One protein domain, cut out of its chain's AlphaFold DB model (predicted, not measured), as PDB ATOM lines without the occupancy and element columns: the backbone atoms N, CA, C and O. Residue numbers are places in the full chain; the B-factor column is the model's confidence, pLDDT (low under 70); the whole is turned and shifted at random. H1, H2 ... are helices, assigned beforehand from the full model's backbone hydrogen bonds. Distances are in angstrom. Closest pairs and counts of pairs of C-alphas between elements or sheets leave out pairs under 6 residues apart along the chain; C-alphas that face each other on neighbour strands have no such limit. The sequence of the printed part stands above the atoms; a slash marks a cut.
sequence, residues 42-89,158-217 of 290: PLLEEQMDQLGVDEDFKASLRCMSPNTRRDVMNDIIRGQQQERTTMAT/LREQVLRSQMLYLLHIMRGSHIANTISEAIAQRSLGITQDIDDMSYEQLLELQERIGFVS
ATOM      1  N   PRO A  42      57.479  13.291 -45.338       83.73
ATOM      2  CA  PRO A  42      57.743  12.428 -44.191       83.73
ATOM      3  C   PRO A  42      56.778  12.698 -43.036       83.73
ATOM      4  O   PRO A  42      56.434  11.770 -42.310       83.73
ATOM      5  N   LEU A  43      56.306  13.943 -42.892       86.18
ATOM      6  CA  LEU A  43      55.363  14.312 -41.841       86.18
ATOM      7  C   LEU A  43      53.998  13.679 -42.103       86.18
ATOM      8  O   LEU A  43      53.372  13.146 -41.192       86.18
ATOM      9  N   LEU A  44      53.554  13.695 -43.359       84.42
ATOM     10  CA  LEU A  44      52.301  13.066 -43.747       84.42
ATOM     11  C   LEU A  44      52.345  11.544 -43.554       84.42
ATOM     12  O   LEU A  44      51.386  10.967 -43.050       84.42
ATOM     13  N   GLU A  45      53.439  10.902 -43.960       86.53
ATOM     14  CA  GLU A  45      53.588   9.452 -43.817       86.53
ATOM     15  C   GLU A  45      53.573   9.046 -42.333       86.53
ATOM     16  O   GLU A  45      52.862   8.115 -41.972       86.53
ATOM     17  N   GLU A  46      54.237   9.816 -41.461       88.59
ATOM     18  CA  GLU A  46      54.188   9.614 -40.008       88.59
ATOM     19  C   GLU A  46      52.766   9.788 -39.446       88.59
ATOM     20  O   GLU A  46      52.323   8.988 -38.621       88.59
ATOM     21  N   GLN A  47      52.010  10.793 -39.906       86.89
ATOM     22  CA  GLN A  47      50.607  10.960 -39.506       86.89
ATOM     23  C   GLN A  47      49.748   9.764 -39.933       86.89
ATOM     24  O   GLN A  47      48.898   9.305 -39.173       86.89
ATOM     25  N   MET A  48      49.973   9.240 -41.136       87.01
ATOM     26  CA  MET A  48      49.242   8.092 -41.671       87.01
ATOM     27  C   MET A  48      49.618   6.785 -40.955       87.01
ATOM     28  O   MET A  48      48.741   5.956 -40.704       87.01
ATOM     29  N   ASP A  49      50.883   6.636 -40.555       87.83
ATOM     30  CA  ASP A  49      51.361   5.543 -39.702       87.83
ATOM     31  C   ASP A  49      50.729   5.588 -38.303       87.83
ATOM     32  O   ASP A  49      50.278   4.561 -37.795       87.83
ATOM     33  N   GLN A  50      50.628   6.775 -37.690       88.55
ATOM     34  CA  GLN A  50      49.995   6.954 -36.376       88.55
ATOM     35  C   GLN A  50      48.504   6.588 -36.372       88.55
ATOM     36  O   GLN A  50      47.989   6.131 -35.351       88.55
ATOM     37  N   LEU A  51      47.810   6.769 -37.501       86.01
ATOM     38  CA  LEU A  51      46.404   6.387 -37.645       86.01
ATOM     39  C   LEU A  51      46.207   4.873 -37.830       86.01
ATOM     40  O   LEU A  51      45.080   4.400 -37.682       86.01
ATOM     41  N   GLY A  52      47.278   4.115 -38.103       85.52
ATOM     42  CA  GLY A  52      47.239   2.656 -38.245       85.52
ATOM     43  C   GLY A  52      46.514   2.178 -39.503       85.52
ATOM     44  O   GLY A  52      45.855   1.141 -39.472       85.52
ATOM     45  N   VAL A  53      46.592   2.951 -40.587       86.76
ATOM     46  CA  VAL A  53      45.833   2.702 -41.816       86.76
ATOM     47  C   VAL A  53      46.635   1.864 -42.826       86.76
ATOM     48  O   VAL A  53      47.861   1.965 -42.878       86.76
ATOM     49  N   ASP A  54      45.960   1.022 -43.620       89.46
ATOM     50  CA  ASP A  54      46.589   0.146 -44.618       89.46
ATOM     51  C   ASP A  54      47.223   0.911 -45.799       89.46
ATOM     52  O   ASP A  54      46.878   2.058 -46.087       89.46
ATOM     53  N   GLU A  55      48.165   0.272 -46.503       88.43
ATOM     54  CA  GLU A  55      48.911   0.913 -47.598       88.43
ATOM     55  C   GLU A  55      48.041   1.325 -48.799       88.43
ATOM     56  O   GLU A  55      48.379   2.301 -49.475       88.43
ATOM     57  N   ASP A  56      46.919   0.646 -49.055       87.27
ATOM     58  CA  ASP A  56      46.023   0.974 -50.172       87.27
ATOM     59  C   ASP A  56      45.265   2.278 -49.884       87.27
ATOM     60  O   ASP A  56      45.163   3.185 -50.724       87.27
ATOM     61  N   PHE A  57      44.795   2.438 -48.650       88.35
ATOM     62  CA  PHE A  57      44.200   3.682 -48.188       88.35
ATOM     63  C   PHE A  57      45.251   4.783 -48.047       88.35
ATOM     64  O   PHE A  57      44.978   5.937 -48.389       88.35
ATOM     65  N   LYS A  58      46.488   4.452 -47.654       89.65
ATOM     66  CA  LYS A  58      47.582   5.424 -47.703       89.65
ATOM     67  C   LYS A  58      47.839   5.931 -49.118       89.65
ATOM     68  O   LYS A  58      47.991   7.135 -49.319       89.65
ATOM     69  N   ALA A  59      47.856   5.049 -50.115       87.62
ATOM     70  CA  ALA A  59      47.963   5.454 -51.514       87.62
ATOM     71  C   ALA A  59      46.815   6.395 -51.916       87.62
ATOM     72  O   ALA A  59      47.061   7.418 -52.553       87.62
ATOM     73  N   SER A  60      45.597   6.112 -51.452       88.46
ATOM     74  CA  SER A  60      44.433   6.975 -51.674       88.46
ATOM     75  C   SER A  60      44.616   8.364 -51.050       88.46
ATOM     76  O   SER A  60      44.475   9.361 -51.754       88.46
ATOM     77  N   LEU A  61      45.037   8.456 -49.782       87.65
ATOM     78  CA  LEU A  61      45.300   9.734 -49.101       87.65
ATOM     79  C   LEU A  61      46.371  10.581 -49.807       87.65
ATOM     80  O   LEU A  61      46.254  11.810 -49.851       87.65
ATOM     81  N   ARG A  62      47.400   9.945 -50.382       87.55
ATOM     82  CA  ARG A  62      48.457  10.636 -51.143       87.55
ATOM     83  C   ARG A  62      47.919  11.271 -52.432       87.55
ATOM     84  O   ARG A  62      48.414  12.323 -52.830       87.55
ATOM     85  N   CYS A  63      46.892  10.682 -53.046       86.43
ATOM     86  CA  CYS A  63      46.247  11.198 -54.258       86.43
ATOM     87  C   CYS A  63      45.193  12.288 -53.985       86.43
ATOM     88  O   CYS A  63      44.705  12.919 -54.922       86.43
ATOM     89  N   MET A  64      44.827  12.520 -52.720       84.30
ATOM     90  CA  MET A  64      43.805  13.496 -52.337       84.30
ATOM     91  C   MET A  64      44.369  14.913 -52.187       84.30
ATOM     92  O   MET A  64      45.540  15.117 -51.827       84.30
ATOM     93  N   SER A  65      43.498  15.909 -52.396       85.41
ATOM     94  CA  SER A  65      43.824  17.313 -52.125       85.41
ATOM     95  C   SER A  65      44.269  17.477 -50.658       85.41
ATOM     96  O   SER A  65      43.786  16.747 -49.785       85.41
ATOM     97  N   PRO A  66      45.182  18.413 -50.335       84.38
ATOM     98  CA  PRO A  66      45.632  18.616 -48.957       84.38
ATOM     99  C   PRO A  66      44.495  18.906 -47.964       84.38
ATOM    100  O   PRO A  66      44.596  18.525 -46.799       84.38
ATOM    101  N   ASN A  67      43.421  19.558 -48.419       80.62
ATOM    102  CA  ASN A  67      42.257  19.869 -47.590       80.62
ATOM    103  C   ASN A  67      41.425  18.612 -47.323       80.62
ATOM    104  O   ASN A  67      41.249  18.252 -46.163       80.62
ATOM    105  N   THR A  68      41.042  17.873 -48.370       84.96
ATOM    106  CA  THR A  68      40.277  16.625 -48.211       84.96
ATOM    107  C   THR A  68      41.050  15.592 -47.397       84.96
ATOM    108  O   THR A  68      40.485  14.923 -46.541       84.96
ATOM    109  N   ARG A  69      42.367  15.479 -47.611       90.02
ATOM    110  CA  ARG A  69      43.223  14.571 -46.841       90.02
ATOM    111  C   ARG A  69      43.209  14.908 -45.350       90.02
ATOM    112  O   ARG A  69      43.109  14.006 -44.527       90.02
ATOM    113  N   ARG A  70      43.298  16.197 -44.998       86.52
ATOM    114  CA  ARG A  70      43.231  16.664 -43.605       86.52
ATOM    115  C   ARG A  70      41.869  16.362 -42.983       86.52
ATOM    116  O   ARG A  70      41.829  15.903 -41.845       86.52
ATOM    117  N   ASP A  71      40.790  16.580 -43.725       85.30
ATOM    118  CA  ASP A  71      39.428  16.317 -43.256       85.30
ATOM    119  C   ASP A  71      39.208  14.825 -42.994       85.30
ATOM    120  O   ASP A  71      38.787  14.460 -41.898       85.30
ATOM    121  N   VAL A  72      39.622  13.956 -43.924       88.70
ATOM    122  CA  VAL A  72      39.556  12.498 -43.740       88.70
ATOM    123  C   VAL A  72      40.395  12.040 -42.547       88.70
ATOM    124  O   VAL A  72      39.929  11.239 -41.741       88.70
ATOM    125  N   MET A  73      41.614  12.561 -42.377       88.68
ATOM    126  CA  MET A  73      42.427  12.239 -41.196       88.68
ATOM    127  C   MET A  73      41.740  12.684 -39.896       88.68
ATOM    128  O   MET A  73      41.709  11.923 -38.929       88.68
ATOM    129  N   ASN A  74      41.138  13.877 -39.868       88.26
ATOM    130  CA  ASN A  74      40.380  14.360 -38.714       88.26
ATOM    131  C   ASN A  74      39.135  13.502 -38.436       88.26
ATOM    132  O   ASN A  74      38.813  13.267 -37.272       88.26
ATOM    133  N   ASP A  75      38.456  13.002 -39.469       87.04
ATOM    134  CA  ASP A  75      37.326  12.076 -39.335       87.04
ATOM    135  C   ASP A  75      37.738  10.754 -38.697       87.04
ATOM    136  O   ASP A  75      37.076  10.292 -37.767       87.04
ATOM    137  N   ILE A  76      38.869  10.185 -39.120       87.58
ATOM    138  CA  ILE A  76      39.413   8.958 -38.524       87.58
ATOM    139  C   ILE A  76      39.730   9.186 -37.041       87.58
ATOM    140  O   ILE A  76      39.335   8.383 -36.195       87.58
ATOM    141  N   ILE A  77      40.386  10.302 -36.700       87.78
ATOM    142  CA  ILE A  77      40.704  10.651 -35.305       87.78
ATOM    143  C   ILE A  77      39.422  10.785 -34.475       87.78
ATOM    144  O   ILE A  77      39.347  10.250 -33.366       87.78
ATOM    145  N   ARG A  78      38.399  11.467 -35.006       84.42
ATOM    146  CA  ARG A  78      37.094  11.609 -34.346       84.42
ATOM    147  C   ARG A  78      36.419  10.255 -34.131       84.42
ATOM    148  O   ARG A  78      35.952   9.993 -33.023       84.42
ATOM    149  N   GLY A  79      36.427   9.380 -35.137       83.46
ATOM    150  CA  GLY A  79      35.882   8.024 -35.046       83.46
ATOM    151  C   GLY A  79      36.570   7.189 -33.965       83.46
ATOM    152  O   GLY A  79      35.908   6.640 -33.088       83.46
ATOM    153  N   GLN A  80      37.906   7.189 -33.935       84.60
ATOM    154  CA  GLN A  80      38.676   6.483 -32.903       84.60
ATOM    155  C   GLN A  80      38.419   7.038 -31.490       84.60
ATOM    156  O   GLN A  80      38.392   6.285 -30.513       84.60
ATOM    157  N   GLN A  81      38.211   8.353 -31.344       79.74
ATOM    158  CA  GLN A  81      37.821   8.960 -30.065       79.74
ATOM    159  C   GLN A  81      36.398   8.561 -29.648       79.74
ATOM    160  O   GLN A  81      36.160   8.287 -28.468       79.74
ATOM    161  N   GLN A  82      35.459   8.479 -30.594       74.84
ATOM    162  CA  GLN A  82      34.094   8.015 -30.343       74.84
ATOM    163  C   GLN A  82      34.062   6.535 -29.927       74.84
ATOM    164  O   GLN A  82      33.377   6.176 -28.972       74.84
ATOM    165  N   GLU A  83      34.854   5.673 -30.561       73.23
ATOM    166  CA  GLU A  83      34.985   4.264 -30.165       73.23
ATOM    167  C   GLU A  83      35.588   4.120 -28.760       73.23
ATOM    168  O   GLU A  83      35.075   3.376 -27.925       73.23
ATOM    169  N   ARG A  84      36.627   4.900 -28.435       69.05
ATOM    170  CA  ARG A  84      37.212   4.902 -27.082       69.05
ATOM    171  C   ARG A  84      36.231   5.391 -26.019       69.05
ATOM    172  O   ARG A  84      36.205   4.847 -24.918       69.05
ATOM    173  N   THR A  85      35.430   6.408 -26.329       58.05
ATOM    174  CA  THR A  85      34.448   6.962 -25.384       58.05
ATOM    175  C   THR A  85      33.228   6.064 -25.227       58.05
ATOM    176  O   THR A  85      32.789   5.867 -24.099       58.05
ATOM    177  N   THR A  86      32.721   5.455 -26.302       57.32
ATOM    178  CA  THR A  86      31.616   4.479 -26.245       57.32
ATOM    179  C   THR A  86      32.004   3.228 -25.459       57.32
ATOM    180  O   THR A  86      31.229   2.796 -24.611       57.32
ATOM    181  N   MET A  87      33.228   2.716 -25.612       50.83
ATOM    182  CA  MET A  87      33.756   1.626 -24.773       50.83
ATOM    183  C   MET A  87      33.925   2.028 -23.297       50.83
ATOM    184  O   MET A  87      33.803   1.191 -22.405       50.83
ATOM    185  N   ALA A  88      34.177   3.313 -23.028       50.31
ATOM    186  CA  ALA A  88      34.268   3.873 -21.681       50.31
ATOM    187  C   ALA A  88      32.909   4.316 -21.104       50.31
ATOM    188  O   ALA A  88      32.849   4.752 -19.950       50.31
ATOM    189  N   THR A  89      31.808   4.213 -21.863       44.42
ATOM    190  CA  THR A  89      30.478   4.504 -21.316       44.42
ATOM    191  C   THR A  89      30.088   3.450 -20.276       44.42
ATOM    192  O   THR A  89      30.396   2.265 -20.425       44.42
ATOM    193  N   LEU A 158      11.927   0.338  -0.429       65.52
ATOM    194  CA  LEU A 158      13.294   0.798  -0.692       65.52
ATOM    195  C   LEU A 158      13.803   0.241  -2.030       65.52
ATOM    196  O   LEU A 158      14.411   0.967  -2.813       65.52
ATOM    197  N   ARG A 159      13.476  -1.024  -2.334       70.26
ATOM    198  CA  ARG A 159      13.801  -1.660  -3.621       70.26
ATOM    199  C   ARG A 159      13.116  -0.955  -4.794       70.26
ATOM    200  O   ARG A 159      13.757  -0.709  -5.810       70.26
ATOM    201  N   GLU A 160      11.840  -0.598  -4.653       73.88
ATOM    202  CA  GLU A 160      11.096   0.151  -5.674       73.88
ATOM    203  C   GLU A 160      11.672   1.561  -5.889       73.88
ATOM    204  O   GLU A 160      11.840   1.999  -7.029       73.88
ATOM    205  N   GLN A 161      12.065   2.247  -4.810       71.78
ATOM    206  CA  GLN A 161      12.703   3.562  -4.885       71.78
ATOM    207  C   GLN A 161      14.069   3.515  -5.595       71.78
ATOM    208  O   GLN A 161      14.352   4.388  -6.417       71.78
ATOM    209  N   VAL A 162      14.888   2.490  -5.326       74.31
ATOM    210  CA  VAL A 162      16.187   2.277  -5.993       74.31
ATOM    211  C   VAL A 162      16.013   1.935  -7.475       74.31
ATOM    212  O   VAL A 162      16.729   2.466  -8.319       74.31
ATOM    213  N   LEU A 163      15.032   1.100  -7.829       75.48
ATOM    214  CA  LEU A 163      14.735   0.804  -9.233       75.48
ATOM    215  C   LEU A 163      14.275   2.059  -9.985       75.48
ATOM    216  O   LEU A 163      14.723   2.310 -11.102       75.48
ATOM    217  N   ARG A 164      13.433   2.894  -9.363       76.91
ATOM    218  CA  ARG A 164      12.960   4.149  -9.962       76.91
ATOM    219  C   ARG A 164      14.103   5.139 -10.199       76.91
ATOM    220  O   ARG A 164      14.156   5.745 -11.268       76.91
ATOM    221  N   SER A 165      15.026   5.293  -9.246       73.82
ATOM    222  CA  SER A 165      16.198   6.161  -9.427       73.82
ATOM    223  C   SER A 165      17.153   5.622 -10.497       73.82
ATOM    224  O   SER A 165      17.626   6.397 -11.327       73.82
ATOM    225  N   GLN A 166      17.363   4.302 -10.557       77.45
ATOM    226  CA  GLN A 166      18.174   3.661 -11.595       77.45
ATOM    227  C   GLN A 166      17.559   3.827 -12.996       77.45
ATOM    228  O   GLN A 166      18.277   4.138 -13.946       77.45
ATOM    229  N   MET A 167      16.234   3.697 -13.132       76.94
ATOM    230  CA  MET A 167      15.530   3.929 -14.400       76.94
ATOM    231  C   MET A 167      15.613   5.389 -14.861       76.94
ATOM    232  O   MET A 167      15.838   5.638 -16.045       76.94
ATOM    233  N   LEU A 168      15.465   6.357 -13.949       78.48
ATOM    234  CA  LEU A 168      15.611   7.780 -14.279       78.48
ATOM    235  C   LEU A 168      17.046   8.124 -14.703       78.48
ATOM    236  O   LEU A 168      17.232   8.879 -15.654       78.48
ATOM    237  N   TYR A 169      18.052   7.530 -14.057       75.54
ATOM    238  CA  TYR A 169      19.454   7.679 -14.450       75.54
ATOM    239  C   TYR A 169      19.722   7.115 -15.857       75.54
ATOM    240  O   TYR A 169      20.325   7.794 -16.687       75.54
ATOM    241  N   LEU A 170      19.196   5.923 -16.164       77.28
ATOM    242  CA  LEU A 170      19.245   5.327 -17.506       77.28
ATOM    243  C   LEU A 170      18.576   6.218 -18.561       77.28
ATOM    244  O   LEU A 170      19.171   6.479 -19.603       77.28
ATOM    245  N   LEU A 171      17.377   6.742 -18.284       76.13
ATOM    246  CA  LEU A 171      16.686   7.685 -19.173       76.13
ATOM    247  C   LEU A 171      17.505   8.962 -19.407       76.13
ATOM    248  O   LEU A 171      17.572   9.441 -20.538       76.13
ATOM    249  N   HIS A 172      18.153   9.493 -18.368       73.32
ATOM    250  CA  HIS A 172      18.998  10.680 -18.476       73.32
ATOM    251  C   HIS A 172      20.248  10.423 -19.331       73.32
ATOM    252  O   HIS A 172      20.577  11.245 -20.186       73.32
ATOM    253  N   ILE A 173      20.910   9.269 -19.172       71.62
ATOM    254  CA  ILE A 173      22.043   8.878 -20.027       71.62
ATOM    255  C   ILE A 173      21.591   8.702 -21.478       71.62
ATOM    256  O   ILE A 173      22.244   9.211 -22.387       71.62
ATOM    257  N   MET A 174      20.464   8.024 -21.710       68.51
ATOM    258  CA  MET A 174      19.933   7.807 -23.059       68.51
ATOM    259  C   MET A 174      19.547   9.131 -23.735       68.51
ATOM    260  O   MET A 174      19.856   9.335 -24.909       68.51
ATOM    261  N   ARG A 175      18.935  10.068 -22.994       68.51
ATOM    262  CA  ARG A 175      18.589  11.405 -23.503       68.51
ATOM    263  C   ARG A 175      19.833  12.254 -23.764       68.51
ATOM    264  O   ARG A 175      19.908  12.899 -24.804       68.51
ATOM    265  N   GLY A 176      20.828  12.201 -22.877       68.94
ATOM    266  CA  GLY A 176      22.126  12.848 -23.075       68.94
ATOM    267  C   GLY A 176      22.876  12.306 -24.296       68.94
ATOM    268  O   GLY A 176      23.424  13.089 -25.062       68.94
ATOM    269  N   SER A 177      22.826  10.989 -24.527       67.89
ATOM    270  CA  SER A 177      23.405  10.336 -25.708       67.89
ATOM    271  C   SER A 177      22.714  10.773 -27.001       67.89
ATOM    272  O   SER A 177      23.386  11.140 -27.959       67.89
ATOM    273  N   HIS A 178      21.378  10.838 -27.024       62.63
ATOM    274  CA  HIS A 178      20.657  11.333 -28.199       62.63
ATOM    275  C   HIS A 178      20.994  12.800 -28.497       62.63
ATOM    276  O   HIS A 178      21.263  13.143 -29.643       62.63
ATOM    277  N   ILE A 179      21.040  13.657 -27.470       72.90
ATOM    278  CA  ILE A 179      21.436  15.061 -27.629       72.90
ATOM    279  C   ILE A 179      22.874  15.149 -28.161       72.90
ATOM    280  O   ILE A 179      23.111  15.835 -29.152       72.90
ATOM    281  N   ALA A 180      23.816  14.405 -27.579       74.08
ATOM    282  CA  ALA A 180      25.200  14.369 -28.045       74.08
ATOM    283  C   ALA A 180      25.310  13.900 -29.506       74.08
ATOM    284  O   ALA A 180      26.006  14.538 -30.292       74.08
ATOM    285  N   ASN A 181      24.572  12.855 -29.894       71.42
ATOM    286  CA  ASN A 181      24.536  12.361 -31.270       71.42
ATOM    287  C   ASN A 181      23.947  13.405 -32.228       71.42
ATOM    288  O   ASN A 181      24.551  13.665 -33.261       71.42
ATOM    289  N   THR A 182      22.840  14.066 -31.870       73.90
ATOM    290  CA  THR A 182      22.241  15.126 -32.706       73.90
ATOM    291  C   THR A 182      23.151  16.342 -32.859       73.90
ATOM    292  O   THR A 182      23.260  16.896 -33.948       73.90
ATOM    293  N   ILE A 183      23.855  16.745 -31.795       77.92
ATOM    294  CA  ILE A 183      24.833  17.837 -31.856       77.92
ATOM    295  C   ILE A 183      26.024  17.417 -32.718       77.92
ATOM    296  O   ILE A 183      26.477  18.200 -33.548       77.92
ATOM    297  N   SER A 184      26.513  16.186 -32.560       76.74
ATOM    298  CA  SER A 184      27.598  15.645 -33.379       76.74
ATOM    299  C   SER A 184      27.214  15.594 -34.859       76.74
ATOM    300  O   SER A 184      28.000  16.011 -35.705       76.74
ATOM    301  N   GLU A 185      26.000  15.141 -35.176       74.74
ATOM    302  CA  GLU A 185      25.456  15.126 -36.535       74.74
ATOM    303  C   GLU A 185      25.319  16.545 -37.100       74.74
ATOM    304  O   GLU A 185      25.778  16.803 -38.210       74.74
ATOM    305  N   ALA A 186      24.794  17.497 -36.327       75.54
ATOM    306  CA  ALA A 186      24.674  18.891 -36.750       75.54
ATOM    307  C   ALA A 186      26.044  19.550 -36.991       75.54
ATOM    308  O   ALA A 186      26.226  20.285 -37.964       75.54
ATOM    309  N   ILE A 187      27.034  19.273 -36.134       78.44
ATOM    310  CA  ILE A 187      28.415  19.739 -36.318       78.44
ATOM    311  C   ILE A 187      29.024  19.098 -37.569       78.44
ATOM    312  O   ILE A 187      29.656  19.805 -38.354       78.44
ATOM    313  N   ALA A 188      28.809  17.797 -37.792       76.35
ATOM    314  CA  ALA A 188      29.280  17.098 -38.983       76.35
ATOM    315  C   ALA A 188      28.654  17.688 -40.258       76.35
ATOM    316  O   ALA A 188      29.379  18.074 -41.174       76.35
ATOM    317  N   GLN A 189      27.332  17.875 -40.289       71.86
ATOM    318  CA  GLN A 189      26.612  18.500 -41.403       71.86
ATOM    319  C   GLN A 189      27.114  19.917 -41.693       71.86
ATOM    320  O   GLN A 189      27.352  20.268 -42.851       71.86
ATOM    321  N   ARG A 190      27.347  20.718 -40.648       70.87
ATOM    322  CA  ARG A 190      27.912  22.064 -40.788       70.87
ATOM    323  C   ARG A 190      29.348  22.021 -41.308       70.87
ATOM    324  O   ARG A 190      29.703  22.812 -42.177       70.87
ATOM    325  N   SER A 191      30.153  21.067 -40.838       70.76
ATOM    326  CA  SER A 191      31.525  20.862 -41.319       70.76
ATOM    327  C   SER A 191      31.595  20.380 -42.767       70.76
ATOM    328  O   SER A 191      32.590  20.644 -43.428       70.76
ATOM    329  N   LEU A 192      30.526  19.754 -43.272       68.12
ATOM    330  CA  LEU A 192      30.346  19.353 -44.669       68.12
ATOM    331  C   LEU A 192      29.615  20.415 -45.508       68.12
ATOM    332  O   LEU A 192      29.349  20.185 -46.681       68.12
ATOM    333  N   GLY A 193      29.304  21.596 -44.956       64.44
ATOM    334  CA  GLY A 193      28.573  22.662 -45.658       64.44
ATOM    335  C   GLY A 193      27.153  22.282 -46.098       64.44
ATOM    336  O   GLY A 193      26.564  22.992 -46.899       64.44
ATOM    337  N   ILE A 194      26.590  21.187 -45.571       64.12
ATOM    338  CA  ILE A 194      25.274  20.652 -45.965       64.12
ATOM    339  C   ILE A 194      24.134  21.588 -45.530       64.12
ATOM    340  O   ILE A 194      23.045  21.546 -46.089       64.12
ATOM    341  N   THR A 195      24.375  22.462 -44.548       64.30
ATOM    342  CA  THR A 195      23.382  23.430 -44.053       64.30
ATOM    343  C   THR A 195      23.269  24.693 -44.907       64.30
ATOM    344  O   THR A 195      22.497  25.582 -44.558       64.30
ATOM    345  N   GLN A 196      24.088  24.837 -45.948       63.31
ATOM    346  CA  GLN A 196      24.002  25.973 -46.852       63.31
ATOM    347  C   GLN A 196      22.974  25.644 -47.933       63.31
ATOM    348  O   GLN A 196      23.037  24.566 -48.522       63.31
ATOM    349  N   ASP A 197      22.008  26.538 -48.149       65.55
ATOM    350  CA  ASP A 197      21.057  26.385 -49.247       65.55
ATOM    351  C   ASP A 197      21.853  26.267 -50.554       65.55
ATOM    352  O   ASP A 197      22.647  27.152 -50.887       65.55
ATOM    353  N   ILE A 198      21.708  25.129 -51.237       67.31
ATOM    354  CA  ILE A 198      22.491  24.791 -52.434       67.31
ATOM    355  C   ILE A 198      22.233  25.833 -53.528       67.31
ATOM    356  O   ILE A 198      23.138  26.137 -54.309       67.31
ATOM    357  N   ASP A 199      21.028  26.405 -53.552       72.07
ATOM    358  CA  ASP A 199      20.606  27.361 -54.570       72.07
ATOM    359  C   ASP A 199      21.189  28.776 -54.352       72.07
ATOM    360  O   ASP A 199      21.246  29.556 -55.304       72.07
ATOM    361  N   ASP A 200      21.713  29.078 -53.154       75.48
ATOM    362  CA  ASP A 200      22.316  30.373 -52.786       75.48
ATOM    363  C   ASP A 200      23.858  30.321 -52.626       75.48
ATOM    364  O   ASP A 200      24.478  31.268 -52.126       75.48
ATOM    365  N   MET A 201      24.526  29.238 -53.046       75.97
ATOM    366  CA  MET A 201      25.994  29.143 -52.989       75.97
ATOM    367  C   MET A 201      26.675  29.989 -54.077       75.97
ATOM    368  O   MET A 201      26.322  29.932 -55.256       75.97
ATOM    369  N   SER A 202      27.716  30.747 -53.709       85.29
ATOM    370  CA  SER A 202      28.544  31.455 -54.694       85.29
ATOM    371  C   SER A 202      29.367  30.470 -55.545       85.29
ATOM    372  O   SER A 202      29.659  29.353 -55.119       85.29
ATOM    373  N   TYR A 203      29.791  30.879 -56.749       86.13
ATOM    374  CA  TYR A 203      30.663  30.050 -57.602       86.13
ATOM    375  C   TYR A 203      31.959  29.625 -56.887       86.13
ATOM    376  O   TYR A 203      32.387  28.484 -57.026       86.13
ATOM    377  N   GLU A 204      32.549  30.519 -56.085       88.72
ATOM    378  CA  GLU A 204      33.744  30.223 -55.283       88.72
ATOM    379  C   GLU A 204      33.455  29.144 -54.234       88.72
ATOM    380  O   GLU A 204      34.208  28.183 -54.121       88.72
ATOM    381  N   GLN A 205      32.313  29.229 -53.549       82.95
ATOM    382  CA  GLN A 205      31.893  28.214 -52.580       82.95
ATOM    383  C   GLN A 205      31.609  26.862 -53.241       82.95
ATOM    384  O   GLN A 205      31.897  25.822 -52.656       82.95
ATOM    385  N   LEU A 206      31.065  26.847 -54.463       83.67
ATOM    386  CA  LEU A 206      30.877  25.611 -55.230       83.67
ATOM    387  C   LEU A 206      32.215  24.991 -55.652       83.67
ATOM    388  O   LEU A 206      32.344  23.765 -55.651       83.67
ATOM    389  N   LEU A 207      33.217  25.812 -55.977       84.18
ATOM    390  CA  LEU A 207      34.564  25.337 -56.289       84.18
ATOM    391  C   LEU A 207      35.243  24.750 -55.043       84.18
ATOM    392  O   LEU A 207      35.738  23.626 -55.095       84.18
ATOM    393  N   GLU A 208      35.171  25.449 -53.907       83.43
ATOM    394  CA  GLU A 208      35.630  24.942 -52.608       83.43
ATOM    395  C   GLU A 208      34.913  23.640 -52.224       83.43
ATOM    396  O   GLU A 208      35.532  22.700 -51.724       83.43
ATOM    397  N   LEU A 209      33.605  23.545 -52.492       82.06
ATOM    398  CA  LEU A 209      32.822  22.339 -52.246       82.06
ATOM    399  C   LEU A 209      33.303  21.172 -53.113       82.06
ATOM    400  O   LEU A 209      33.460  20.063 -52.601       82.06
ATOM    401  N   GLN A 210      33.555  21.408 -54.402       81.63
ATOM    402  CA  GLN A 210      34.088  20.397 -55.313       81.63
ATOM    403  C   GLN A 210      35.482  19.927 -54.877       81.63
ATOM    404  O   GLN A 210      35.751  18.726 -54.893       81.63
ATOM    405  N   GLU A 211      36.355  20.845 -54.454       82.82
ATOM    406  CA  GLU A 211      37.682  20.511 -53.932       82.82
ATOM    407  C   GLU A 211      37.607  19.721 -52.626       82.82
ATOM    408  O   GLU A 211      38.364  18.767 -52.443       82.82
ATOM    409  N   ARG A 212      36.682  20.089 -51.732       77.76
ATOM    410  CA  ARG A 212      36.500  19.422 -50.441       77.76
ATOM    411  C   ARG A 212      35.908  18.027 -50.598       77.76
ATOM    412  O   ARG A 212      36.449  17.098 -50.015       77.76
ATOM    413  N   ILE A 213      34.837  17.858 -51.376       80.34
ATOM    414  CA  ILE A 213      34.208  16.544 -51.604       80.34
ATOM    415  C   ILE A 213      35.112  15.645 -52.463       80.34
ATOM    416  O   ILE A 213      35.142  14.431 -52.272       80.34
ATOM    417  N   GLY A 214      35.865  16.235 -53.394       76.57
ATOM    418  CA  GLY A 214      36.647  15.503 -54.383       76.57
ATOM    419  C   GLY A 214      35.782  14.863 -55.477       76.57
ATOM    420  O   GLY A 214      34.566  15.049 -55.556       76.57
ATOM    421  N   PHE A 215      36.422  14.098 -56.364       69.24
ATOM    422  CA  PHE A 215      35.729  13.357 -57.417       69.24
ATOM    423  C   PHE A 215      35.234  12.009 -56.882       69.24
ATOM    424  O   PHE A 215      36.026  11.105 -56.624       69.24
ATOM    425  N   VAL A 216      33.915  11.855 -56.750       67.92
ATOM    426  CA  VAL A 216      33.288  10.571 -56.411       67.92
ATOM    427  C   VAL A 216      32.806   9.914 -57.700       67.92
ATOM    428  O   VAL A 216      31.785  10.319 -58.262       67.92
ATOM    429  N   SER A 217      33.519   8.891 -58.179       64.50
ATOM    430  CA  SER A 217      33.040   8.074 -59.297       64.50
ATOM    431  C   SER A 217      31.789   7.311 -58.859       64.50
ATOM    432  O   SER A 217      31.869   6.401 -58.036       64.50
TER     433      SER A 217
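What this domain is: This is residues 42 to 89 and 158 to 217 of the 290 residues of the protein "RING-type domain-containing protein" of Trypanosoma cruzi (strain CL Brener) (UniProt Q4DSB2). This is an open, elongated model in which two long helices, H3 and H4, run lengthwise with a gap between them, and three short helices, H1, H2 and H5, lie at one end of the long axis. H1 and H2 sit beside H3, H5 meets the first end of H3, and most of H4 sticks out as a long arm, residues 158 to 172 and 174 to 185 standing free. The printed part has 108 residues with five named helices, H1 to H5 in order along the chain, and no named strand; its class is all helix. It is extended, with a radius of gyration of the C-alphas of 20.3 A and spans of 63 by 40 by 23 A.

How they stand to each other: Start with H1, residues 42 to 50, and go on to H2, residues 55 to 63. They are close but not clearly touching, at a steep tilt of 41 degrees, opposite ways; their closest C-alphas, those of Met 48 and Lys 58, are 6.8 A apart. Next comes H3, residues 66 to 87, close to H2 but not clearly touching it: the closest C-alphas, of Leu 61 and Arg 69, are 5.7 A apart. H2 and H3 run opposite ways at a steep tilt of 41 degrees. H1 is also close to H3 but not clearly touching it, at a shallow tilt of 23 degrees, the same way; their closest C-alphas, those of Met 48 and Met 73, are 8.0 A apart. H4, residues 158 to 191, touches no helix and is apart from H1, H2, H3 and H5. H5, residues 203 to 213, and H3 touch only at their ends, H3 with residues 67 to 68 alone; the closest C-alphas, of Thr 68 and Arg 212, are 5.2 A apart. These two run the same way at a steep tilt of 53 degrees. In H1, H2, H3, H4 and H5 every O i to N i+4 pair is within hydrogen-bond range.

Where its parts are: Find C-alpha 42 at (57.743, 12.428, -44.191), where H1 begins; it is 12.3 A long, and H2 12.5 A. H3 runs 31.9 A from C-alpha 66 to C-alpha 87. Look for C-alpha 158 at (13.294, 0.798, -0.692), from which H4 runs 48.8 A to C-alpha 191. H5, 15.2 A long, ends at C-alpha 213, (34.208, 16.544, -51.604).

The domain as a whole: The two C-alphas farthest apart, those of Leu 158 and Tyr 203, are 66.3 A apart. Residues 90 to 157 are not printed, and C-alphas 89 and 158 are 27.1 A apart across this cut. The links H1 to H2 and H2 to H3 are tight, and H4 to H5 is long, with 11 residues. The mean pLDDT of the printed part is 77.7; look under 70 at residues 84 to 89, 158, 174 to 178, 192 to 198 and 215 to 217.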